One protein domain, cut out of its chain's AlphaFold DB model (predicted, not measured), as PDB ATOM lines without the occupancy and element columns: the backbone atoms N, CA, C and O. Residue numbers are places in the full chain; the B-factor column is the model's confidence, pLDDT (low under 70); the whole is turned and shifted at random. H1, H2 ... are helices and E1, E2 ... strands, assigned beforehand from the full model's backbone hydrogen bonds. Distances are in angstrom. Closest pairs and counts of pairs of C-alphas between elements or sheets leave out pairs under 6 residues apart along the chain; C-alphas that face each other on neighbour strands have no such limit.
ATOM      1  N   TYR A  21      22.307 280.560   9.349       88.44
ATOM      2  CA  TYR A  21      23.596 281.263   9.448       88.44
ATOM      3  C   TYR A  21      23.587 282.388  10.493       88.44
ATOM      4  O   TYR A  21      24.636 282.922  10.829       88.44
ATOM      5  N   THR A  22      22.415 282.743  11.030       86.94
ATOM      6  CA  THR A  22      22.302 283.679  12.160       86.94
ATOM      7  C   THR A  22      22.896 283.124  13.453       86.94
ATOM      8  O   THR A  22      23.263 283.901  14.330       86.94
ATOM      9  N   PHE A  23      23.007 281.799  13.577       86.62
ATOM     10  CA  PHE A  23      23.550 281.149  14.767       86.62
ATOM     11  C   PHE A  23      24.555 280.041  14.466       86.62
ATOM     12  O   PHE A  23      25.331 279.702  15.355       86.62
ATOM     13  N   VAL A  24      24.564 279.445  13.268       86.06
ATOM     14  CA  VAL A  24      25.636 278.529  12.868       86.06
ATOM     15  C   VAL A  24      26.910 279.365  12.745       86.06
ATOM     16  O   VAL A  24      26.903 280.345  11.998       86.06
ATOM     17  N   PRO A  25      27.992 279.020  13.464       82.19
ATOM     18  CA  PRO A  25      29.206 279.818  13.435       82.19
ATOM     19  C   PRO A  25      29.793 279.898  12.028       82.19
ATOM     20  O   PRO A  25      29.561 279.028  11.183       82.19
ATOM     21  N   PHE A  26      30.600 280.927  11.784       78.06
ATOM     22  CA  PHE A  26      31.302 281.041  10.515       78.06
ATOM     23  C   PHE A  26      32.241 279.844  10.291       78.06
ATOM     24  O   PHE A  26      32.824 279.326  11.251       78.06
ATOM     25  N   PRO A  27      32.418 279.413   9.028       77.81
ATOM     26  CA  PRO A  27      33.377 278.381   8.673       77.81
ATOM     27  C   PRO A  27      34.757 278.632   9.274       77.81
ATOM     28  O   PRO A  27      35.258 279.756   9.270       77.81
ATOM     29  N   PHE A  28      35.410 277.563   9.729       76.00
ATOM     30  CA  PHE A  28      36.785 277.658  10.217       76.00
ATOM     31  C   PHE A  28      37.735 278.027   9.095       76.00
ATOM     32  O   PHE A  28      38.730 278.693   9.338       76.00
ATOM     33  N   THR A  29      37.445 277.558   7.884       76.50
ATOM     34  CA  THR A  29      38.297 277.752   6.722       76.50
ATOM     35  C   THR A  29      37.713 278.762   5.764       76.50
ATOM     36  O   THR A  29      36.565 278.620   5.344       76.50
ATOM     37  N   GLU A  30      38.544 279.696   5.329       79.00
ATOM     38  CA  GLU A  30      38.216 280.645   4.273       79.00
ATOM     39  C   GLU A  30      39.273 280.609   3.173       79.00
ATOM     40  O   GLU A  30      40.455 280.367   3.429       79.00
ATOM     41  N   SER A  31      38.833 280.834   1.935       80.50
ATOM     42  CA  SER A  31      39.743 281.070   0.819       80.50
ATOM     43  C   SER A  31      40.107 282.549   0.790       80.50
ATOM     44  O   SER A  31      39.215 283.395   0.739       80.50
ATOM     45  N   LEU A  32      41.397 282.870   0.775       75.88
ATOM     46  CA  LEU A  32      41.852 284.252   0.655       75.88
ATOM     47  C   LEU A  32      41.838 284.721  -0.811       75.88
ATOM     48  O   LEU A  32      42.296 283.984  -1.692       75.88
ATOM     49  N   PRO A  33      41.357 285.946  -1.098       76.56
ATOM     50  CA  PRO A  33      41.391 286.529  -2.439       76.56
ATOM     51  C   PRO A  33      42.823 286.871  -2.874       76.56
ATOM     52  O   PRO A  33      43.717 287.037  -2.042       76.56
ATOM     53  N   VAL A  34      43.080 286.942  -4.191       72.50
ATOM     54  CA  VAL A  34      44.391 287.378  -4.728       72.50
ATOM     55  C   VAL A  34      44.556 288.853  -4.397       72.50
ATOM     56  O   VAL A  34      43.677 289.649  -4.714       72.50
ATOM     57  N   LEU A  41      49.653 282.163  -8.035       69.62
ATOM     58  CA  LEU A  41      50.092 280.806  -8.330       69.62
ATOM     59  C   LEU A  41      48.869 280.001  -8.779       69.62
ATOM     60  O   LEU A  41      48.000 279.711  -7.947       69.62
ATOM     61  N   PRO A  42      48.779 279.592 -10.062       69.00
ATOM     62  CA  PRO A  42      47.695 278.736 -10.509       69.00
ATOM     63  C   PRO A  42      47.709 277.475  -9.653       69.00
ATOM     64  O   PRO A  42      48.748 276.829  -9.523       69.00
ATOM     65  N   ASN A  43      46.561 277.118  -9.078       70.50
ATOM     66  CA  ASN A  43      46.402 275.981  -8.167       70.50
ATOM     67  C   ASN A  43      46.961 276.142  -6.745       70.50
ATOM     68  O   ASN A  43      46.906 275.152  -6.013       70.50
ATOM     69  N   GLY A  44      47.444 277.319  -6.337       72.75
ATOM     70  CA  GLY A  44      47.915 277.565  -4.969       72.75
ATOM     71  C   GLY A  44      46.861 277.226  -3.908       72.75
ATOM     72  O   GLY A  44      45.655 277.388  -4.130       72.75
ATOM     73  N   PHE A  45      47.294 276.715  -2.753       79.00
ATOM     74  CA  PHE A  45      46.386 276.376  -1.658       79.00
ATOM     75  C   PHE A  45      46.120 277.584  -0.765       79.00
ATOM     76  O   PHE A  45      46.783 277.783   0.244       79.00
ATOM     77  N   ARG A  46      45.121 278.389  -1.128       76.38
ATOM     78  CA  ARG A  46      44.862 279.705  -0.519       76.38
ATOM     79  C   ARG A  46      43.866 279.657   0.631       76.38
ATOM     80  O   ARG A  46      43.042 280.553   0.763       76.38
ATOM     81  N   MET A  47      43.917 278.595   1.433       79.69
ATOM     82  CA  MET A  47      42.989 278.397   2.544       79.69
ATOM     83  C   MET A  47      43.663 278.671   3.884       79.69
ATOM     84  O   MET A  47      44.695 278.080   4.212       79.69
ATOM     85  N   VAL A  48      43.047 279.542   4.674       76.19
ATOM     86  CA  VAL A  48      43.449 279.804   6.060       76.19
ATOM     87  C   VAL A  48      42.379 279.312   7.009       76.19
ATOM     88  O   VAL A  48      41.208 279.214   6.640       76.19
ATOM     89  N   ARG A  49      42.795 279.006   8.236       78.19
ATOM     90  CA  ARG A  49      41.902 278.673   9.332       78.19
ATOM     91  C   ARG A  49      41.845 279.811  10.344       78.19
ATOM     92  O   ARG A  49      42.893 280.272  10.796       78.19
ATOM     93  N   ARG A  50      40.638 280.232  10.719       75.06
ATOM     94  CA  ARG A  50      40.393 281.204  11.791       75.06
ATOM     95  C   ARG A  50      40.508 280.529  13.156       75.06
ATOM     96  O   ARG A  50      39.874 279.500  13.382       75.06
ATOM     97  N   VAL A  51      41.301 281.123  14.043       76.44
ATOM     98  CA  VAL A  51      41.453 280.733  15.456       76.44
ATOM     99  C   VAL A  51      40.664 281.700  16.331       76.44
ATOM    100  O   VAL A  51      40.530 282.873  15.986       76.44
ATOM    101  N   GLY A  52      40.122 281.210  17.449       74.38
ATOM    102  CA  GLY A  52      39.388 282.051  18.402       74.38
ATOM    103  C   GLY A  52      37.976 282.430  17.948       74.38
ATOM    104  O   GLY A  52      37.482 283.506  18.273       74.38
ATOM    105  N   GLY A  53      37.323 281.568  17.165       74.19
ATOM    106  CA  GLY A  53      35.909 281.741  16.844       74.19
ATOM    107  C   GLY A  53      35.010 281.560  18.071       74.19
ATOM    108  O   GLY A  53      35.367 280.907  19.049       74.19
ATOM    109  N   VAL A  54      33.823 282.158  18.006       73.19
ATOM    110  CA  VAL A  54      32.829 282.096  19.079       73.19
ATOM    111  C   VAL A  54      31.866 280.950  18.787       73.19
ATOM    112  O   VAL A  54      31.264 280.887  17.714       73.19
ATOM    113  N   SER A  55      31.725 280.031  19.741       73.31
ATOM    114  CA  SER A  55      30.701 278.986  19.666       73.31
ATOM    115  C   SER A  55      29.310 279.600  19.812       73.31
ATOM    116  O   SER A  55      29.120 280.540  20.581       73.31
ATOM    117  N   SER A  56      28.324 279.042  19.112       79.38
ATOM    118  CA  SER A  56      26.919 279.382  19.340       79.38
ATOM    119  C   SER A  56      26.572 279.155  20.804       79.38
ATOM    120  O   SER A  56      26.977 278.143  21.371       79.38
ATOM    121  N   THR A  57      25.809 280.065  21.398       82.25
ATOM    122  CA  THR A  57      25.297 279.912  22.759       82.25
ATOM    123  C   THR A  57      23.779 279.936  22.714       82.25
ATOM    124  O   THR A  57      23.171 280.817  22.110       82.25
ATOM    125  N   PHE A  58      23.162 278.932  23.331       86.44
ATOM    126  CA  PHE A  58      21.714 278.863  23.496       86.44
ATOM    127  C   PHE A  58      21.382 278.732  24.986       86.44
ATOM    128  O   PHE A  58      22.204 278.215  25.741       86.44
ATOM    129  N   PRO A  59      20.181 279.141  25.432       85.44
ATOM    130  CA  PRO A  59      19.805 279.047  26.845       85.44
ATOM    131  C   PRO A  59      19.802 277.612  27.393       85.44
ATOM    132  O   PRO A  59      19.992 277.405  28.587       85.44
ATOM    133  N   THR A  60      19.570 276.621  26.526       87.19
ATOM    134  CA  THR A  60      19.484 275.204  26.891       87.19
ATOM    135  C   THR A  60      20.337 274.334  25.975       87.19
ATOM    136  O   THR A  60      20.529 274.632  24.792       87.19
ATOM    137  N   ASN A  61      20.811 273.213  26.513       87.19
ATOM    138  CA  ASN A  61      21.430 272.124  25.764       87.19
ATOM    139  C   ASN A  61      20.513 270.898  25.914       87.19
ATOM    140  O   ASN A  61      20.489 270.264  26.963       87.19
ATOM    141  N   SER A  62      19.653 270.549  24.962       91.25
ATOM    142  CA  SER A  62      19.611 270.808  23.517       91.25
ATOM    143  C   SER A  62      18.823 272.042  23.042       91.25
ATOM    144  O   SER A  62      17.969 272.564  23.758       91.25
ATOM    145  N   HIS A  63      19.038 272.418  21.779       91.56
ATOM    146  CA  HIS A  63      18.234 273.373  21.016       91.56
ATOM    147  C   HIS A  63      17.513 272.673  19.849       91.56
ATOM    148  O   HIS A  63      18.137 271.902  19.117       91.56
ATOM    149  N   THR A  64      16.216 272.942  19.671       93.31
ATOM    150  CA  THR A  64      15.389 272.290  18.642       93.31
ATOM    151  C   THR A  64      14.663 273.315  17.782       93.31
ATOM    152  O   THR A  64      14.043 274.240  18.304       93.31
ATOM    153  N   PHE A  65      14.719 273.141  16.464       94.44
ATOM    154  CA  PHE A  65      14.122 274.046  15.478       94.44
ATOM    155  C   PHE A  65      13.780 273.297  14.185       94.44
ATOM    156  O   PHE A  65      14.124 272.127  14.022       94.44
ATOM    157  N   THR A  66      13.092 273.960  13.259       95.50
ATOM    158  CA  THR A  66      12.871 273.463  11.895       95.50
ATOM    159  C   THR A  66      13.620 274.311  10.876       95.50
ATOM    160  O   THR A  66      13.839 275.502  11.102       95.50
ATOM    161  N   ILE A  67      14.025 273.697   9.765       95.50
ATOM    162  CA  ILE A  67      14.678 274.370   8.630       95.50
ATOM    163  C   ILE A  67      13.806 274.264   7.370       95.50
ATOM    164  O   ILE A  67      12.968 273.361   7.299       95.50
ATOM    165  N   PRO A  68      13.974 275.161   6.379       94.25
ATOM    166  CA  PRO A  68      13.202 275.121   5.145       94.25
ATOM    167  C   PRO A  68      13.495 273.858   4.332       94.25
ATOM    168  O   PRO A  68      14.605 273.328   4.365       94.25
ATOM    169  N   GLY A  69      12.499 273.430   3.558       93.12
ATOM    170  CA  GLY A  69      12.581 272.235   2.726       93.12
ATOM    171  C   GLY A  69      12.089 270.967   3.425       93.12
ATOM    172  O   GLY A  69      11.672 270.973   4.585       93.12
ATOM    173  N   ASN A  70      12.092 269.876   2.669       93.44
ATOM    174  CA  ASN A  70      11.588 268.567   3.097       93.44
ATOM    175  C   ASN A  70      12.335 267.397   2.441       93.44
ATOM    176  O   ASN A  70      11.928 266.246   2.576       93.44
ATOM    177  N   SER A  71      13.428 267.681   1.732       94.38
ATOM    178  CA  SER A  71      14.241 266.671   1.069       94.38
ATOM    179  C   SER A  71      15.551 266.423   1.814       94.38
ATOM    180  O   SER A  71      16.034 267.252   2.589       94.38
ATOM    181  N   GLU A  72      16.182 265.284   1.534       93.50
ATOM    182  CA  GLU A  72      17.541 265.010   2.009       93.50
ATOM    183  C   GLU A  72      18.533 266.069   1.502       93.50
ATOM    184  O   GLU A  72      19.428 266.478   2.237       93.50
ATOM    185  N   LYS A  73      18.331 266.599   0.285       96.19
ATOM    186  CA  LYS A  73      19.156 267.676  -0.275       96.19
ATOM    187  C   LYS A  73      19.079 268.948   0.571       96.19
ATOM    188  O   LYS A  73      20.119 269.540   0.844       96.19
ATOM    189  N   ASP A  74      17.886 269.336   1.016       95.38
ATOM    190  CA  ASP A  74      17.703 270.514   1.874       95.38
ATOM    191  C   ASP A  74      18.367 270.305   3.241       95.38
ATOM    192  O   ASP A  74      19.072 271.181   3.744       95.38
ATOM    193  N   ALA A  75      18.233 269.101   3.809       95.38
ATOM    194  CA  ALA A  75      18.913 268.734   5.048       95.38
ATOM    195  C   ALA A  75      20.443 268.822   4.908       95.38
ATOM    196  O   ALA A  75      21.127 269.326   5.804       95.38
ATOM    197  N   LEU A  76      20.991 268.384   3.770       94.81
ATOM    198  CA  LEU A  76      22.426 268.430   3.496       94.81
ATOM    199  C   LEU A  76      22.983 269.857   3.403       94.81
ATOM    200  O   LEU A  76      24.154 270.052   3.722       94.81
ATOM    201  N   VAL A  77      22.170 270.860   3.056       94.38
ATOM    202  CA  VAL A  77      22.596 272.271   3.083       94.38
ATOM    203  C   VAL A  77      22.932 272.707   4.517       94.38
ATOM    204  O   VAL A  77      23.981 273.308   4.753       94.38
ATOM    205  N   PHE A  78      22.103 272.334   5.497       94.00
ATOM    206  CA  PHE A  78      22.405 272.579   6.912       94.00
ATOM    207  C   PHE A  78      23.622 271.770   7.383       94.00
ATOM    208  O   PHE A  78      24.501 272.304   8.063       94.00
ATOM    209  N   VAL A  79      23.721 270.494   6.983       93.44
ATOM    210  CA  VAL A  79      24.892 269.652   7.292       93.44
ATOM    211  C   VAL A  79      26.176 270.292   6.776       93.44
ATOM    212  O   VAL A  79      27.168 270.311   7.500       93.44
ATOM    213  N   GLN A  80      26.175 270.827   5.556       91.00
ATOM    214  CA  GLN A  80      27.342 271.466   4.957       91.00
ATOM    215  C   GLN A  80      27.783 272.697   5.756       91.00
ATOM    216  O   GLN A  80      28.976 272.854   6.014       91.00
ATOM    217  N   ALA A  81      26.838 273.529   6.205       90.44
ATOM    218  CA  ALA A  81      27.139 274.674   7.060       90.44
ATOM    219  C   ALA A  81      27.730 274.239   8.413       90.44
ATOM    220  O   ALA A  81      28.759 274.758   8.840       90.44
ATOM    221  N   MET A  82      27.152 273.213   9.045       91.31
ATOM    222  CA  MET A  82      27.686 272.635  10.282       91.31
ATOM    223  C   MET A  82      29.074 272.007  10.083       91.31
ATOM    224  O   MET A  82      29.939 272.153  10.941       91.31
ATOM    225  N   GLN A  83      29.316 271.322   8.960       88.69
ATOM    226  CA  GLN A  83      30.610 270.706   8.636       88.69
ATOM    227  C   GLN A  83      31.715 271.721   8.332       88.69
ATOM    228  O   GLN A  83      32.899 271.379   8.415       88.69
ATOM    229  N   ALA A  84      31.342 272.952   7.979       83.88
ATOM    230  CA  ALA A  84      32.278 274.041   7.746       83.88
ATOM    231  C   ALA A  84      32.868 274.592   9.054       83.88
ATOM    232  O   ALA A  84      33.975 275.134   9.045       83.88
ATOM    233  N   THR A  85      32.157 274.422  10.173       84.19
ATOM    234  CA  THR A  85      32.669 274.717  11.512       84.19
ATOM    235  C   THR A  85      33.447 273.503  11.997       84.19
ATOM    236  O   THR A  85      34.649 273.393  11.793       84.19
ATOM    237  N   VAL A  86      32.780 272.490  12.527       86.38
ATOM    238  CA  VAL A  86      33.414 271.284  13.051       86.38
ATOM    239  C   VAL A  86      33.333 270.158  12.023       86.38
ATOM    240  O   VAL A  86      32.312 269.960  11.375       86.38
ATOM    241  N   ARG A  87      34.379 269.326  11.905       88.12
ATOM    242  CA  ARG A  87      34.300 268.084  11.112       88.12
ATOM    243  C   ARG A  87      33.456 267.035  11.840       88.12
ATOM    244  O   ARG A  87      33.993 266.099  12.441       88.12
ATOM    245  N   TRP A  88      32.145 267.224  11.803       91.12
ATOM    246  CA  TRP A  88      31.157 266.311  12.355       91.12
ATOM    247  C   TRP A  88      31.249 264.946  11.674       91.12
ATOM    248  O   TRP A  88      31.273 264.844  10.448       91.12
ATOM    249  N   ASN A  89      31.302 263.885  12.475       90.75
ATOM    250  CA  ASN A  89      31.278 262.525  11.957       90.75
ATOM    251  C   ASN A  89      29.825 262.096  11.800       90.75
ATOM    252  O   ASN A  89      29.081 262.099  12.782       90.75
ATOM    253  N   GLN A  90      29.446 261.684  10.595       91.62
ATOM    254  CA  GLN A  90      28.162 261.034  10.390       91.62
ATOM    255  C   GLN A  90      28.134 259.733  11.190       91.62
ATOM    256  O   GLN A  90      29.029 258.889  11.069       91.62
ATOM    257  N   ASN A  91      27.130 259.591  12.043       86.00
ATOM    258  CA  ASN A  91      26.875 258.353  12.742       86.00
ATOM    259  C   ASN A  91      25.965 257.499  11.864       86.00
ATOM    260  O   ASN A  91      24.760 257.725  11.794       86.00
ATOM    261  N   ASN A  92      26.549 256.498  11.212       67.31
ATOM    262  CA  ASN A  92      25.818 255.539  10.390       67.31
ATOM    263  C   ASN A  92      25.095 254.484  11.233       67.31
ATOM    264  O   ASN A  92      24.944 253.355  10.773       67.31
ATOM    265  N   HIS A 116      10.601 259.969   7.839       89.31
ATOM    266  CA  HIS A 116      10.987 259.328   6.575       89.31
ATOM    267  C   HIS A 116      12.487 259.025   6.516       89.31
ATOM    268  O   HIS A 116      12.895 257.959   6.064       89.31
ATOM    269  N   PHE A 117      13.318 259.949   7.004       91.75
ATOM    270  CA  PHE A 117      14.756 259.751   7.143       91.75
ATOM    271  C   PHE A 117      15.307 260.502   8.354       91.75
ATOM    272  O   PHE A 117      14.686 261.434   8.878       91.75
ATOM    273  N   LYS A 118      16.498 260.084   8.787       92.88
ATOM    274  CA  LYS A 118      17.241 260.695   9.885       92.88
ATOM    275  C   LYS A 118      18.728 260.747   9.557       92.88
ATOM    276  O   LYS A 118      19.308 259.749   9.136       92.88
ATOM    277  N   LEU A 119      19.337 261.903   9.792       94.69
ATOM    278  CA  LEU A 119      20.775 262.112   9.700       94.69
ATOM    279  C   LEU A 119      21.315 262.419  11.096       94.69
ATOM    280  O   LEU A 119      20.874 263.380  11.717       94.69
ATOM    281  N   ASP A 120      22.263 261.621  11.582       95.00
ATOM    282  CA  ASP A 120      22.893 261.794  12.892       95.00
ATOM    283  C   ASP A 120      24.366 262.177  12.734       95.00
ATOM    284  O   ASP A 120      25.114 261.537  11.994       95.00
ATOM    285  N   PHE A 121      24.805 263.188  13.478       95.19
ATOM    286  CA  PHE A 121      26.167 263.707  13.429       95.19
ATOM    287  C   PHE A 121      26.732 263.906  14.832       95.19
ATOM    288  O   PHE A 121      26.090 264.483  15.705       95.19
ATOM    289  N   LEU A 122      27.960 263.436  15.046       94.75
ATOM    290  CA  LEU A 122      28.655 263.478  16.333       94.75
ATOM    291  C   LEU A 122      29.926 264.309  16.242       94.75
ATOM    292  O   LEU A 122      30.621 264.308  15.219       94.75
ATOM    293  N   CYS A 123      30.278 264.960  17.348       93.00
ATOM    294  CA  CYS A 123      31.552 265.644  17.464       93.00
ATOM    295  C   CYS A 123      32.725 264.684  17.158       93.00
ATOM    296  O   CYS A 123      32.731 263.527  17.597       93.00
ATOM    297  N   PRO A 124      33.779 265.135  16.451       89.88
ATOM    298  CA  PRO A 124      34.966 264.325  16.193       89.88
ATOM    299  C   PRO A 124      35.643 263.779  17.453       89.88
ATOM    300  O   PRO A 124      36.231 262.688  17.416       89.88
ATOM    301  N   ARG A 125      35.521 264.514  18.560       89.75
ATOM    302  CA  ARG A 125      36.058 264.185  19.880       89.75
ATOM    303  C   ARG A 125      35.128 263.303  20.725       89.75
ATOM    304  O   ARG A 125      35.496 262.941  21.842       89.75
ATOM    305  N   CYS A 126      33.964 262.918  20.191       89.94
ATOM    306  CA  CYS A 126      32.995 262.046  20.860       89.94
ATOM    307  C   CYS A 126      33.567 260.655  21.154       89.94
ATOM    308  O   CYS A 126      34.273 260.075  20.322       89.94
ATOM    309  N   GLY A 127      33.196 260.103  22.312       86.50
ATOM    310  CA  GLY A 127      33.687 258.830  22.841       86.50
ATOM    311  C   GLY A 127      34.937 258.996  23.705       86.50
ATOM    312  O   GLY A 127      35.567 260.053  23.717       86.50
ATOM    313  N   LYS A 144      40.045 261.741  21.503       88.06
ATOM    314  CA  LYS A 144      38.745 261.427  22.112       88.06
ATOM    315  C   LYS A 144      38.685 261.955  23.546       88.06
ATOM    316  O   LYS A 144      39.472 261.525  24.378       88.06
ATOM    317  N   CYS A 145      37.756 262.867  23.836       89.88
ATOM    318  CA  CYS A 145      37.598 263.488  25.163       89.88
ATOM    319  C   CYS A 145      36.188 263.317  25.753       89.88
ATOM    320  O   CYS A 145      35.815 263.998  26.704       89.88
ATOM    321  N   GLY A 146      35.376 262.420  25.191       89.88
ATOM    322  CA  GLY A 146      34.018 262.169  25.669       89.88
ATOM    323  C   GLY A 146      33.024 263.282  25.339       89.88
ATOM    324  O   GLY A 146      32.000 263.363  26.002       89.88
ATOM    325  N   CYS A 147      33.311 264.120  24.338       92.88
ATOM    326  CA  CYS A 147      32.416 265.202  23.931       92.88
ATOM    327  C   CYS A 147      31.024 264.668  23.552       92.88
ATOM    328  O   CYS A 147      30.921 263.755  22.731       92.88
ATOM    329  N   SER A 148      29.971 265.243  24.137       93.12
ATOM    330  CA  SER A 148      28.568 264.885  23.890       93.12
ATOM    331  C   SER A 148      27.911 265.709  22.781       93.12
ATOM    332  O   SER A 148      26.798 265.373  22.371       93.12
ATOM    333  N   ALA A 149      28.591 266.747  22.279       94.44
ATOM    334  CA  ALA A 149      28.080 267.591  21.211       94.44
ATOM    335  C   ALA A 149      27.726 266.750  19.979       94.44
ATOM    336  O   ALA A 149      28.507 265.905  19.510       94.44
ATOM    337  N   ARG A 150      26.519 266.974  19.470       95.56
ATOM    338  CA  ARG A 150      25.914 266.222  18.367       95.56
ATOM    339  C   ARG A 150      24.732 266.985  17.806       95.56
ATOM    340  O   ARG A 150      24.091 267.746  18.522       95.56
ATOM    341  N   PHE A 151      24.370 266.713  16.567       95.50
ATOM    342  CA  PHE A 151      23.086 267.150  16.039       95.50
ATOM    343  C   PHE A 151      22.451 266.046  15.210       95.50
ATOM    344  O   PHE A 151      23.133 265.142  14.724       95.50
ATOM    345  N   ASN A 152      21.136 266.108  15.070       95.31
ATOM    346  CA  ASN A 152      20.424 265.272  14.125       95.31
ATOM    347  C   ASN A 152      19.361 266.060  13.381       95.31
ATOM    348  O   ASN A 152      18.857 267.062  13.883       95.31
ATOM    349  N   ILE A 153      19.057 265.584  12.182       95.50
ATOM    350  CA  ILE A 153      18.007 266.114  11.324       95.50
ATOM    351  C   ILE A 153      17.049 264.968  11.045       95.50
ATOM    352  O   ILE A 153      17.480 263.907  10.591       95.50
ATOM    353  N   LYS A 154      15.764 265.170  11.317       94.69
ATOM    354  CA  LYS A 154      14.696 264.221  11.005       94.69
ATOM    355  C   LYS A 154      13.728 264.856  10.021       94.69
ATOM    356  O   LYS A 154      13.290 265.984  10.237       94.69
ATOM    357  N   HIS A 155      13.336 264.117   8.990       94.25
ATOM    358  CA  HIS A 155      12.182 264.486   8.174       94.25
ATOM    359  C   HIS A 155      10.921 263.925   8.819       94.25
ATOM    360  O   HIS A 155      10.627 262.740   8.683       94.25
ATOM    361  N   HIS A 156      10.230 264.766   9.585       92.00
ATOM    362  CA  HIS A 156       9.083 264.369  10.394       92.00
ATOM    363  C   HIS A 156       7.865 264.086   9.509       92.00
ATOM    364  O   HIS A 156       7.404 264.975   8.789       92.00
ATOM    365  N   ALA A 157       7.334 262.863   9.590       89.12
ATOM    366  CA  ALA A 157       6.323 262.371   8.655       89.12
ATOM    367  C   ALA A 157       4.996 263.140   8.755       89.12
ATOM    368  O   ALA A 157       4.394 263.474   7.740       89.12
ATOM    369  N   ALA A 158       4.561 263.489   9.971       88.56
ATOM    370  CA  ALA A 158       3.259 264.130  10.170       88.56
ATOM    371  C   ALA A 158       3.226 265.608   9.748       88.56
ATOM    372  O   ALA A 158       2.192 266.092   9.300       88.56
ATOM    373  N   THR A 159       4.336 266.339   9.897       89.06
ATOM    374  CA  THR A 159       4.391 267.766   9.521       89.06
ATOM    375  C   THR A 159       5.048 267.997   8.167       89.06
ATOM    376  O   THR A 159       5.000 269.116   7.673       89.06
ATOM    377  N   ASN A 160       5.688 266.980   7.580       91.56
ATOM    378  CA  ASN A 160       6.502 267.095   6.370       91.56
ATOM    379  C   ASN A 160       7.610 268.167   6.479       91.56
ATOM    380  O   ASN A 160       7.906 268.867   5.514       91.56
ATOM    381  N   LEU A 161       8.206 268.314   7.669       93.38
ATOM    382  CA  LEU A 161       9.242 269.317   7.956       93.38
ATOM    383  C   LEU A 161      10.550 268.658   8.374       93.38
ATOM    384  O   LEU A 161      10.552 267.587   8.990       93.38
ATOM    385  N   LEU A 162      11.654 269.348   8.108       95.88
ATOM    386  CA  LEU A 162      12.964 269.005   8.643       95.88
ATOM    387  C   LEU A 162      13.115 269.578  10.052       95.88
ATOM    388  O   LEU A 162      13.187 270.790  10.235       95.88
ATOM    389  N   GLN A 163      13.166 268.695  11.046       95.31
ATOM    390  CA  GLN A 163      13.396 269.030  12.448       95.31
ATOM    391  C   GLN A 163      14.861 268.794  12.798       95.31
ATOM    392  O   GLN A 163      15.386 267.702  12.577       95.31
ATOM    393  N   VAL A 164      15.507 269.804  13.367       95.31
ATOM    394  CA  VAL A 164      16.889 269.751  13.837       95.31
ATOM    395  C   VAL A 164      16.893 269.718  15.355       95.31
ATOM    396  O   VAL A 164      16.332 270.603  15.992       95.31
ATOM    397  N   LEU A 165      17.567 268.722  15.929       94.50
ATOM    398  CA  LEU A 165      17.894 268.661  17.351       94.50
ATOM    399  C   LEU A 165      19.404 268.807  17.511       94.50
ATOM    400  O   LEU A 165      20.161 267.951  17.045       94.50
ATOM    401  N   TRP A 166      19.842 269.856  18.198       94.81
ATOM    402  CA  TRP A 166      21.251 270.202  18.338       94.81
ATOM    403  C   TRP A 166      21.681 270.277  19.805       94.81
ATOM    404  O   TRP A 166      21.222 271.116  20.576       94.81
ATOM    405  N   PHE A 167      22.606 269.399  20.177       94.69
ATOM    406  CA  PHE A 167      23.392 269.483  21.401       94.69
ATOM    407  C   PHE A 167      24.692 270.217  21.069       94.69
ATOM    408  O   PHE A 167      25.615 269.633  20.493       94.69
ATOM    409  N   TRP A 168      24.713 271.518  21.338       91.81
ATOM    410  CA  TRP A 168      25.740 272.442  20.849       91.81
ATOM    411  C   TRP A 168      26.950 272.559  21.777       91.81
ATOM    412  O   TRP A 168      28.022 272.954  21.333       91.81
ATOM    413  N   GLU A 169      26.793 272.213  23.051       92.69
ATOM    414  CA  GLU A 169      27.828 272.413  24.059       92.69
ATOM    415  C   GLU A 169      28.977 271.412  23.891       92.69
ATOM    416  O   GLU A 169      28.804 270.194  24.007       92.69
ATOM    417  N   HIS A 170      30.172 271.938  23.630       91.69
ATOM    418  CA  HIS A 170      31.402 271.163  23.578       91.69
ATOM    419  C   HIS A 170      32.137 271.238  24.923       91.69
ATOM    420  O   HIS A 170      32.291 272.305  25.499       91.69
ATOM    421  N   ASN A 171      32.678 270.110  25.391       92.31
ATOM    422  CA  ASN A 171      33.577 270.049  26.554       92.31
ATOM    423  C   ASN A 171      35.064 270.266  26.191       92.31
ATOM    424  O   ASN A 171      35.965 269.890  26.939       92.31
ATOM    425  N   HIS A 172      35.310 270.780  24.993       90.31
ATOM    426  CA  HIS A 172      36.604 271.170  24.450       90.31
ATOM    427  C   HIS A 172      36.354 272.396  23.572       90.31
ATOM    428  O   HIS A 172      35.228 272.580  23.119       90.31
ATOM    429  N   ASP A 173      37.374 273.203  23.297       89.00
ATOM    430  CA  ASP A 173      37.229 274.343  22.392       89.00
ATOM    431  C   ASP A 173      37.551 273.928  20.944       89.00
ATOM    432  O   ASP A 173      38.731 273.730  20.633       89.00
ATOM    433  N   PRO A 174      36.561 273.806  20.034       86.81
ATOM    434  CA  PRO A 174      36.807 273.448  18.635       86.81
ATOM    435  C   PRO A 174      37.582 274.519  17.846       86.81
ATOM    436  O   PRO A 174      38.061 274.227  16.746       86.81
ATOM    437  N   TYR A 175      37.685 275.739  18.388       83.62
ATOM    438  CA  TYR A 175      38.336 276.903  17.785       83.62
ATOM    439  C   TYR A 175      39.750 277.156  18.316       83.62
ATOM    440  O   TYR A 175      40.442 278.035  17.795       83.62
ATOM    441  N   SER A 176      40.184 276.389  19.317       84.56
ATOM    442  CA  SER A 176      41.540 276.464  19.858       84.56
ATOM    443  C   SER A 176      42.560 275.888  18.879       84.56
ATOM    444  O   SER A 176      42.294 274.915  18.161       84.56
ATOM    445  N   HIS A 177      43.768 276.450  18.880       81.50
ATOM    446  CA  HIS A 177      44.875 275.901  18.102       81.50
ATOM    447  C   HIS A 177      45.197 274.460  18.533       81.50
ATOM    448  O   HIS A 177      45.472 273.598  17.695       81.50
ATOM    449  N   GLU A 178      45.081 274.161  19.825       84.00
ATOM    450  CA  GLU A 178      45.310 272.843  20.411       84.00
ATOM    451  C   GLU A 178      44.334 271.798  19.853       84.00
ATOM    452  O   GLU A 178      44.753 270.720  19.411       84.00
ATOM    453  N   ASP A 179      43.032 272.103  19.832       83.81
ATOM    454  CA  ASP A 179      42.031 271.184  19.281       83.81
ATOM    455  C   ASP A 179      42.204 271.017  17.784       83.81
ATOM    456  O   ASP A 179      42.128 269.894  17.277       83.81
ATOM    457  N   MET A 180      42.515 272.116  17.091       79.62
ATOM    458  CA  MET A 180      42.845 272.074  15.681       79.62
ATOM    459  C   MET A 180      43.949 271.057  15.455       79.62
ATOM    460  O   MET A 180      43.667 270.106  14.726       79.62
ATOM    461  N   VAL A 181      45.123 271.198  16.092       78.69
ATOM    462  CA  VAL A 181      46.307 270.320  15.942       78.69
ATOM    463  C   VAL A 181      45.955 268.835  16.065       78.69
ATOM    464  O   VAL A 181      46.435 268.028  15.264       78.69
ATOM    465  N   ILE A 182      45.078 268.479  17.001       81.19
ATOM    466  CA  ILE A 182      44.673 267.090  17.273       81.19
ATOM    467  C   ILE A 182      43.576 266.604  16.304       81.19
ATOM    468  O   ILE A 182      43.468 265.409  15.995       81.19
ATOM    469  N   SER A 183      42.732 267.514  15.823       80.12
ATOM    470  CA  SER A 183      41.613 267.226  14.932       80.12
ATOM    471  C   SER A 183      42.051 267.016  13.476       80.12
ATOM    472  O   SER A 183      43.045 267.563  12.997       80.12
ATOM    473  N   ARG A 184      41.269 266.209  12.739       81.00
ATOM    474  CA  ARG A 184      41.446 266.025  11.286       81.00
ATOM    475  C   ARG A 184      41.234 267.341  10.537       81.00
ATOM    476  O   ARG A 184      40.512 268.217  11.017       81.00
ATOM    477  N   PHE A 185      41.789 267.421   9.327       77.88
ATOM    478  CA  PHE A 185      41.534 268.542   8.427       77.88
ATOM    479  C   PHE A 185      40.038 268.723   8.159       77.88
ATOM    480  O   PHE A 185      39.308 267.722   8.098       77.88
ATOM    481  N   PRO A 186      39.584 269.969   7.964       79.00
ATOM    482  CA  PRO A 186      38.256 270.263   7.446       79.00
ATOM    483  C   PRO A 186      38.029 269.544   6.113       79.00
ATOM    484  O   PRO A 186      38.969 269.310   5.352       79.00
ATOM    485  N   VAL A 187      36.775 269.187   5.829       80.81
ATOM    486  CA  VAL A 187      36.412 268.399   4.635       80.81
ATOM    487  C   VAL A 187      36.877 269.085   3.349       80.81
ATOM    488  O   VAL A 187      37.399 268.428   2.454       80.81
ATOM    489  N   ILE A 188      36.774 270.410   3.284       79.56
ATOM    490  CA  ILE A 188      37.181 271.199   2.118       79.56
ATOM    491  C   ILE A 188      38.689 271.117   1.820       79.56
ATOM    492  O   ILE A 188      39.089 271.059   0.658       79.56
ATOM    493  N   VAL A 189      39.530 271.019   2.854       80.19
ATOM    494  CA  VAL A 189      40.985 270.844   2.705       80.19
ATOM    495  C   VAL A 189      41.299 269.454   2.147       80.19
ATOM    496  O   VAL A 189      42.118 269.305   1.243       80.19
ATOM    497  N   GLU A 190      40.602 268.429   2.639       83.50
ATOM    498  CA  GLU A 190      40.734 267.056   2.140       83.50
ATOM    499  C   GLU A 190      40.246 266.918   0.692       83.50
ATOM    500  O   GLU A 190      40.904 266.263  -0.118       83.50
ATOM    501  N   GLN A 191      39.143 267.579   0.334       84.56
ATOM    502  CA  GLN A 191      38.647 267.631  -1.043       84.56
ATOM    503  C   GLN A 191      39.647 268.316  -1.978       84.56
ATOM    504  O   GLN A 191      39.902 267.810  -3.073       84.56
ATOM    505  N   TRP A 192      40.256 269.427  -1.549       84.88
ATOM    506  CA  TRP A 192      41.296 270.096  -2.331       84.88
ATOM    507  C   TRP A 192      42.497 269.174  -2.565       84.88
ATOM    508  O   TRP A 192      42.914 269.003  -3.712       84.88
ATOM    509  N   LEU A 193      43.000 268.521  -1.509       85.12
ATOM    510  CA  LEU A 193      44.110 267.568  -1.611       85.12
ATOM    511  C   LEU A 193      43.775 266.424  -2.571       85.12
ATOM    512  O   LEU A 193      44.556 266.119  -3.471       85.12
ATOM    513  N   THR A 194      42.581 265.847  -2.425       86.31
ATOM    514  CA  THR A 194      42.085 264.765  -3.287       86.31
ATOM    515  C   THR A 194      42.037 265.204  -4.745       86.31
ATOM    516  O   THR A 194      42.514 264.482  -5.616       86.31
ATOM    517  N   LYS A 195      41.536 266.414  -5.025       87.44
ATOM    518  CA  LYS A 195      41.484 266.968  -6.382       87.44
ATOM    519  C   LYS A 195      42.879 267.136  -6.985       87.44
ATOM    520  O   LYS A 195      43.055 266.814  -8.156       87.44
ATOM    521  N   LYS A 196      43.867 267.607  -6.213       86.81
ATOM    522  CA  LYS A 196      45.250 267.758  -6.708       86.81
ATOM    523  C   LYS A 196      45.891 266.415  -7.036       86.81
ATOM    524  O   LYS A 196      46.464 266.269  -8.115       86.81
ATOM    525  N   VAL A 197      45.727 265.431  -6.157       86.25
ATOM    526  CA  VAL A 197      46.202 264.063  -6.404       86.25
ATOM    527  C   VAL A 197      45.511 263.460  -7.632       86.25
ATOM    528  O   VAL A 197      46.189 262.933  -8.508       86.25
ATOM    529  N   ALA A 198      44.187 263.602  -7.751       85.38
ATOM    530  CA  ALA A 198      43.421 263.099  -8.894       85.38
ATOM    531  C   ALA A 198      43.819 263.761 -10.225       85.38
ATOM    532  O   ALA A 198      43.775 263.113 -11.264       85.38
ATOM    533  N   SER A 199      44.264 265.022 -10.202       86.62
ATOM    534  CA  SER A 199      44.841 265.698 -11.374       86.62
ATOM    535  C   SER A 199      46.290 265.295 -11.693       86.62
ATOM    536  O   SER A 199      46.925 265.927 -12.532       86.62
ATOM    537  N   GLY A 200      46.838 264.278 -11.020       87.00
ATOM    538  CA  GLY A 200      48.178 263.748 -11.287       87.00
ATOM    539  C   GLY A 200      49.321 264.535 -10.644       87.00
ATOM    540  O   GLY A 200      50.484 264.282 -10.956       87.00
ATOM    541  N   LEU A 201      49.038 265.483  -9.739       85.19
ATOM    542  CA  LEU A 201      50.107 266.205  -9.052       85.19
ATOM    543  C   LEU A 201      50.789 265.288  -8.035       85.19
ATOM    544  O   LEU A 201      50.182 264.833  -7.064       85.19
ATOM    545  N   GLY A 202      52.090 265.082  -8.227       85.56
ATOM    546  CA  GLY A 202      52.940 264.432  -7.238       85.56
ATOM    547  C   GLY A 202      53.071 265.267  -5.962       85.56
ATOM    548  O   GLY A 202      52.965 266.495  -5.974       85.56
ATOM    549  N   TRP A 203      53.373 264.603  -4.847       82.12
ATOM    550  CA  TRP A 203      53.438 265.238  -3.528       82.12
ATOM    551  C   TRP A 203      54.379 266.451  -3.460       82.12
ATOM    552  O   TRP A 203      54.006 267.473  -2.902       82.12
ATOM    553  N   ARG A 204      55.552 266.393  -4.110       82.56
ATOM    554  CA  ARG A 204      56.488 267.534  -4.175       82.56
ATOM    555  C   ARG A 204      55.866 268.779  -4.816       82.56
ATOM    556  O   ARG A 204      56.189 269.898  -4.431       82.56
ATOM    557  N   ALA A 205      54.998 268.599  -5.814       82.50
ATOM    558  CA  ALA A 205      54.281 269.708  -6.435       82.50
ATOM    559  C   ALA A 205      53.196 270.245  -5.494       82.50
ATOM    560  O   ALA A 205      53.060 271.456  -5.357       82.50
ATOM    561  N   ILE A 206      52.485 269.356  -4.794       82.94
ATOM    562  CA  ILE A 206      51.503 269.737  -3.772       82.94
ATOM    563  C   ILE A 206      52.182 270.542  -2.658       82.94
ATOM    564  O   ILE A 206      51.707 271.624  -2.346       82.94
ATOM    565  N   GLU A 207      53.324 270.099  -2.131       79.81
ATOM    566  CA  GLU A 207      54.097 270.842  -1.122       79.81
ATOM    567  C   GLU A 207      54.450 272.258  -1.586       79.81
ATOM    568  O   GLU A 207      54.283 273.210  -0.830       79.81
ATOM    569  N   ARG A 208      54.855 272.436  -2.849       78.81
ATOM    570  CA  ARG A 208      55.105 273.778  -3.401       78.81
ATOM    571  C   ARG A 208      53.840 274.638  -3.460       78.81
ATOM    572  O   ARG A 208      53.925 275.832  -3.213       78.81
ATOM    573  N   LEU A 209      52.683 274.043  -3.759       79.62
ATOM    574  CA  LEU A 209      51.391 274.743  -3.754       79.62
ATOM    575  C   LEU A 209      50.900 275.078  -2.339       79.62
ATOM    576  O   LEU A 209      50.127 276.022  -2.179       79.62
ATOM    577  N   LEU A 210      51.330 274.312  -1.331       75.88
ATOM    578  CA  LEU A 210      51.081 274.591   0.085       75.88
ATOM    579  C   LEU A 210      51.960 275.737   0.598       75.88
ATOM    580  O   LEU A 210      51.517 276.526   1.424       75.88
ATOM    581  N   LEU A 211      53.190 275.849   0.093       69.75
ATOM    582  CA  LEU A 211      54.172 276.865   0.480       69.75
ATOM    583  C   LEU A 211      54.013 278.203  -0.259       69.75
ATOM    584  O   LEU A 211      54.960 278.983  -0.301       69.75
ATOM    585  N   ALA A 212      52.832 278.478  -0.813       65.62
ATOM    586  CA  ALA A 212      52.490 279.731  -1.480       65.62
ATOM    587  C   ALA A 212      52.751 280.950  -0.548       65.62
ATOM    588  O   ALA A 212      51.986 281.176   0.398       65.62
ATOM    589  N   PRO A 213      53.858 281.703  -0.756       59.56
ATOM    590  CA  PRO A 213      54.379 282.692   0.196       59.56
ATOM    591  C   PRO A 213      53.390 283.813   0.517       59.56
ATOM    592  O   PRO A 213      53.437 284.406   1.592       59.56
ATOM    593  N   GLU A 214      52.477 284.090  -0.412       61.66
ATOM    594  CA  GLU A 214      51.503 285.172  -0.350       61.66
ATOM    595  C   GLU A 214      50.387 284.974   0.696       61.66
ATOM    596  O   GLU A 214      49.584 285.881   0.909       61.66
ATOM    597  N   ILE A 215      50.320 283.806   1.346       60.66
ATOM    598  CA  ILE A 215      49.256 283.423   2.296       60.66
ATOM    599  C   ILE A 215      49.757 283.428   3.754       60.66
ATOM    600  O   ILE A 215      48.952 283.433   4.686       60.66
ATOM    601  N   PHE A 216      51.073 283.427   3.992       60.84
ATOM    602  CA  PHE A 216      51.624 283.357   5.351       60.84
ATOM    603  C   PHE A 216      51.541 284.733   6.052       60.84
ATOM    604  O   PHE A 216      51.914 285.740   5.449       60.84
ATOM    605  N   PRO A 217      51.031 284.842   7.300       55.78
ATOM    606  CA  PRO A 217      50.355 286.071   7.717       55.78
ATOM    607  C   PRO A 217      51.275 287.172   8.253       55.78
ATOM    608  O   PRO A 217      52.186 286.924   9.045       55.78
ATOM    609  N   ARG A 218      50.877 288.408   7.913       53.28
ATOM    610  CA  ARG A 218      51.175 289.684   8.588       53.28
ATOM    611  C   ARG A 218      50.578 289.795  10.004       53.28
ATOM    612  O   ARG A 218      50.923 290.737  10.701       53.28
ATOM    613  N   ASP A 219      49.731 288.853  10.439       56.28
ATOM    614  CA  ASP A 219      49.199 288.811  11.808       56.28
ATOM    615  C   ASP A 219      48.965 287.356  12.269       56.28
ATOM    616  O   ASP A 219      47.969 286.711  11.936       56.28
ATOM    617  N   LYS A 220      49.955 286.785  12.969       57.28
ATOM    618  CA  LYS A 220      50.017 285.352  13.330       57.28
ATOM    619  C   LYS A 220      49.017 284.941  14.418       57.28
ATOM    620  O   LYS A 220      48.894 283.753  14.703       57.28
ATOM    621  N   ASN A 221      48.325 285.904  15.025       59.75
ATOM    622  CA  ASN A 221      47.548 285.677  16.242       59.75
ATOM    623  C   ASN A 221      46.099 285.225  15.982       59.75
ATOM    624  O   ASN A 221      45.459 284.724  16.899       59.75
ATOM    625  N   VAL A 222      45.581 285.366  14.751       61.38
ATOM    626  CA  VAL A 222      44.163 285.078  14.425       61.38
ATOM    627  C   VAL A 222      43.995 284.093  13.260       61.38
ATOM    628  O   VAL A 222      43.005 283.359  13.203       61.38
ATOM    629  N   LEU A 223      44.956 284.038  12.333       65.50
ATOM    630  CA  LEU A 223      44.882 283.205  11.129       65.50
ATOM    631  C   LEU A 223      46.053 282.230  11.064       65.50
ATOM    632  O   LEU A 223      47.215 282.630  11.116       65.50
ATOM    633  N   ILE A 224      45.747 280.946  10.876       66.38
ATOM    634  CA  ILE A 224      46.750 279.896  10.686       66.38
ATOM    635  C   ILE A 224      46.601 279.315   9.277       66.38
ATOM    636  O   ILE A 224      45.533 278.797   8.942       66.38
ATOM    637  N   PRO A 225      47.653 279.355   8.439       68.19
ATOM    638  CA  PRO A 225      47.643 278.679   7.146       68.19
ATOM    639  C   PRO A 225      47.394 277.175   7.312       68.19
ATOM    640  O   PRO A 225      48.153 276.493   8.006       68.19
ATOM    641  N   GLU A 226      46.369 276.631   6.645       68.69
ATOM    642  CA  GLU A 226      46.071 275.185   6.697       68.69
ATOM    643  C   GLU A 226      47.231 274.351   6.118       68.69
ATOM    644  O   GLU A 226      47.469 273.216   6.534       68.69
ATOM    645  N   ALA A 227      48.021 274.952   5.222       62.03
ATOM    646  CA  ALA A 227      49.242 274.381   4.665       62.03
ATOM    647  C   ALA A 227      50.225 273.862   5.727       62.03
ATOM    648  O   ALA A 227      50.782 272.778   5.556       62.03
ATOM    649  N   HIS A 228      50.396 274.578   6.847       64.88
ATOM    650  CA  HIS A 228      51.338 274.195   7.909       64.88
ATOM    651  C   HIS A 228      51.019 272.847   8.553       64.88
ATOM    652  O   HIS A 228      51.882 272.227   9.172       64.88
ATOM    653  N   ARG A 229      49.770 272.395   8.441       64.31
ATOM    654  CA  ARG A 229      49.298 271.194   9.119       64.31
ATOM    655  C   ARG A 229      49.330 269.959   8.227       64.31
ATOM    656  O   ARG A 229      49.182 268.844   8.728       64.31
ATOM    657  N   ILE A 230      49.531 270.130   6.922       59.69
ATOM    658  CA  ILE A 230      49.556 269.041   5.946       59.69
ATOM    659  C   ILE A 230      50.936 268.367   5.984       59.69
ATOM    660  O   ILE A 230      51.843 268.691   5.227       59.69
ATOM    661  N   CYS A 231      51.103 267.414   6.908       54.03
ATOM    662  CA  CYS A 231      52.339 266.640   7.059       54.03
ATOM    663  C   CYS A 231      52.249 265.232   6.444       54.03
ATOM    664  O   CYS A 231      51.189 264.597   6.394       54.03
ATOM    665  N   TYR A 232      53.419 264.701   6.082       40.06
ATOM    666  CA  TYR A 232      53.665 263.409   5.419       40.06
ATOM    667  C   TYR A 232      53.090 262.166   6.143       40.06
ATOM    668  O   TYR A 232      52.957 261.102   5.546       40.06
ATOM    669  N   HIS A 233      52.713 262.269   7.425       38.47
ATOM    670  CA  HIS A 233      52.167 261.156   8.222       38.47
ATOM    671  C   HIS A 233      50.739 260.723   7.821       38.47
ATOM    672  O   HIS A 233      50.275 259.660   8.240       38.47
TER     673      HIS A 233
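AT A GLANCE: This is residues 21 to 34, 41 to 92, 116 to 127 and 144 to 233 of the 244 residues of an uncharacterized protein of Puccinia coronata f. sp. avenae (UniProt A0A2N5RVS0). Two lobes sit one after the other along the longest axis: in one, H1 lies over one face of a twisted sheet, E3 E6 E5 E4; in the other, the small sheet E1 E2 E7 and the helices H2, H3, H4 and H5 form a loose group. Residues 51 to 62 run from one lobe to the other, and the last turn of H1 reaches the first turn of H3. The 168 printed residues include five named helices and seven named strands, in the order E1 E2 E3 H1 E4 E5 E6 H2 H3 H4 E7 H5; both sheets are antiparallel. The class is mixed, with under half of the residues in named elements. The whole is compact, with a radius of gyration of the C-alphas of 17.8 A, but elongated, spanning 54 by 33 by 30 A.

HOW THE PARTS SIT: Start at E1, residues 29 to 31, antiparallel to E2, residues 47 to 50; N 30 and O 48 are 3.0 A apart. On the other side of E2 is E7, residues 223 to 225, with N 49 and O 224 at 2.8 A. Next look at E3, residues 63 to 67, an edge strand beside E6, residues 161 to 167, where N 65 and O 164 are 3.0 A apart. E6 forms a hairpin with E5, residues 150 to 156, with N 163 and O 154 at 2.8 A. E4, residues 116 to 122, is the other edge; N 119 and O 153 are 2.8 A apart. H1, residues 72 to 85, is on this sheet at a height of 9.2 A, along the strands at 13 degrees to E5 on the local plane. H1 and H3, residues 187 to 198, only just touch, only at their ends, with 3 pairs of C-alphas within 8 A; the closest are Gln 83 and Val 187, 7.4 A. H3 only grazes the sheet E1 E2 E7, as does H5, residues 226 to 229. H4, residues 203 to 210, is close to H3 but not clearly touching, at a steep tilt of 44 degrees. H2, residues 177 to 182, touches no helix. Each O i to N i+4 pair is within hydrogen-bond range in H2, H3 and H4, and 8 of 10 are in H1; H5 is too short for such a pair.

IN THESE COORDINATES: Find C-alpha 29 at (38.297, 277.752, 6.722), where E1 begins. H1 starts at C-alpha 72, (17.541, 265.010, 2.009), and runs 20.3 A; H3 runs 16.1 A. E4, E5 and E6 measure 20.6, 18.7 and 19.5 A. H5 ends at C-alpha 229, (49.298, 271.194, 9.119).

THE WHOLE: The farthest C-alphas, Ala 158 and Pro 213, are 55.3 A apart. Cuts leave C-alpha gaps of 9.4 A from 34 to 41, 15.8 A from 92 to 116 and 5.7 A from 127 to 144. The links E2 to E3 and H4 to E7 are long. Confidence is under 70 at residues 41 to 42, 92 and 211 to 233.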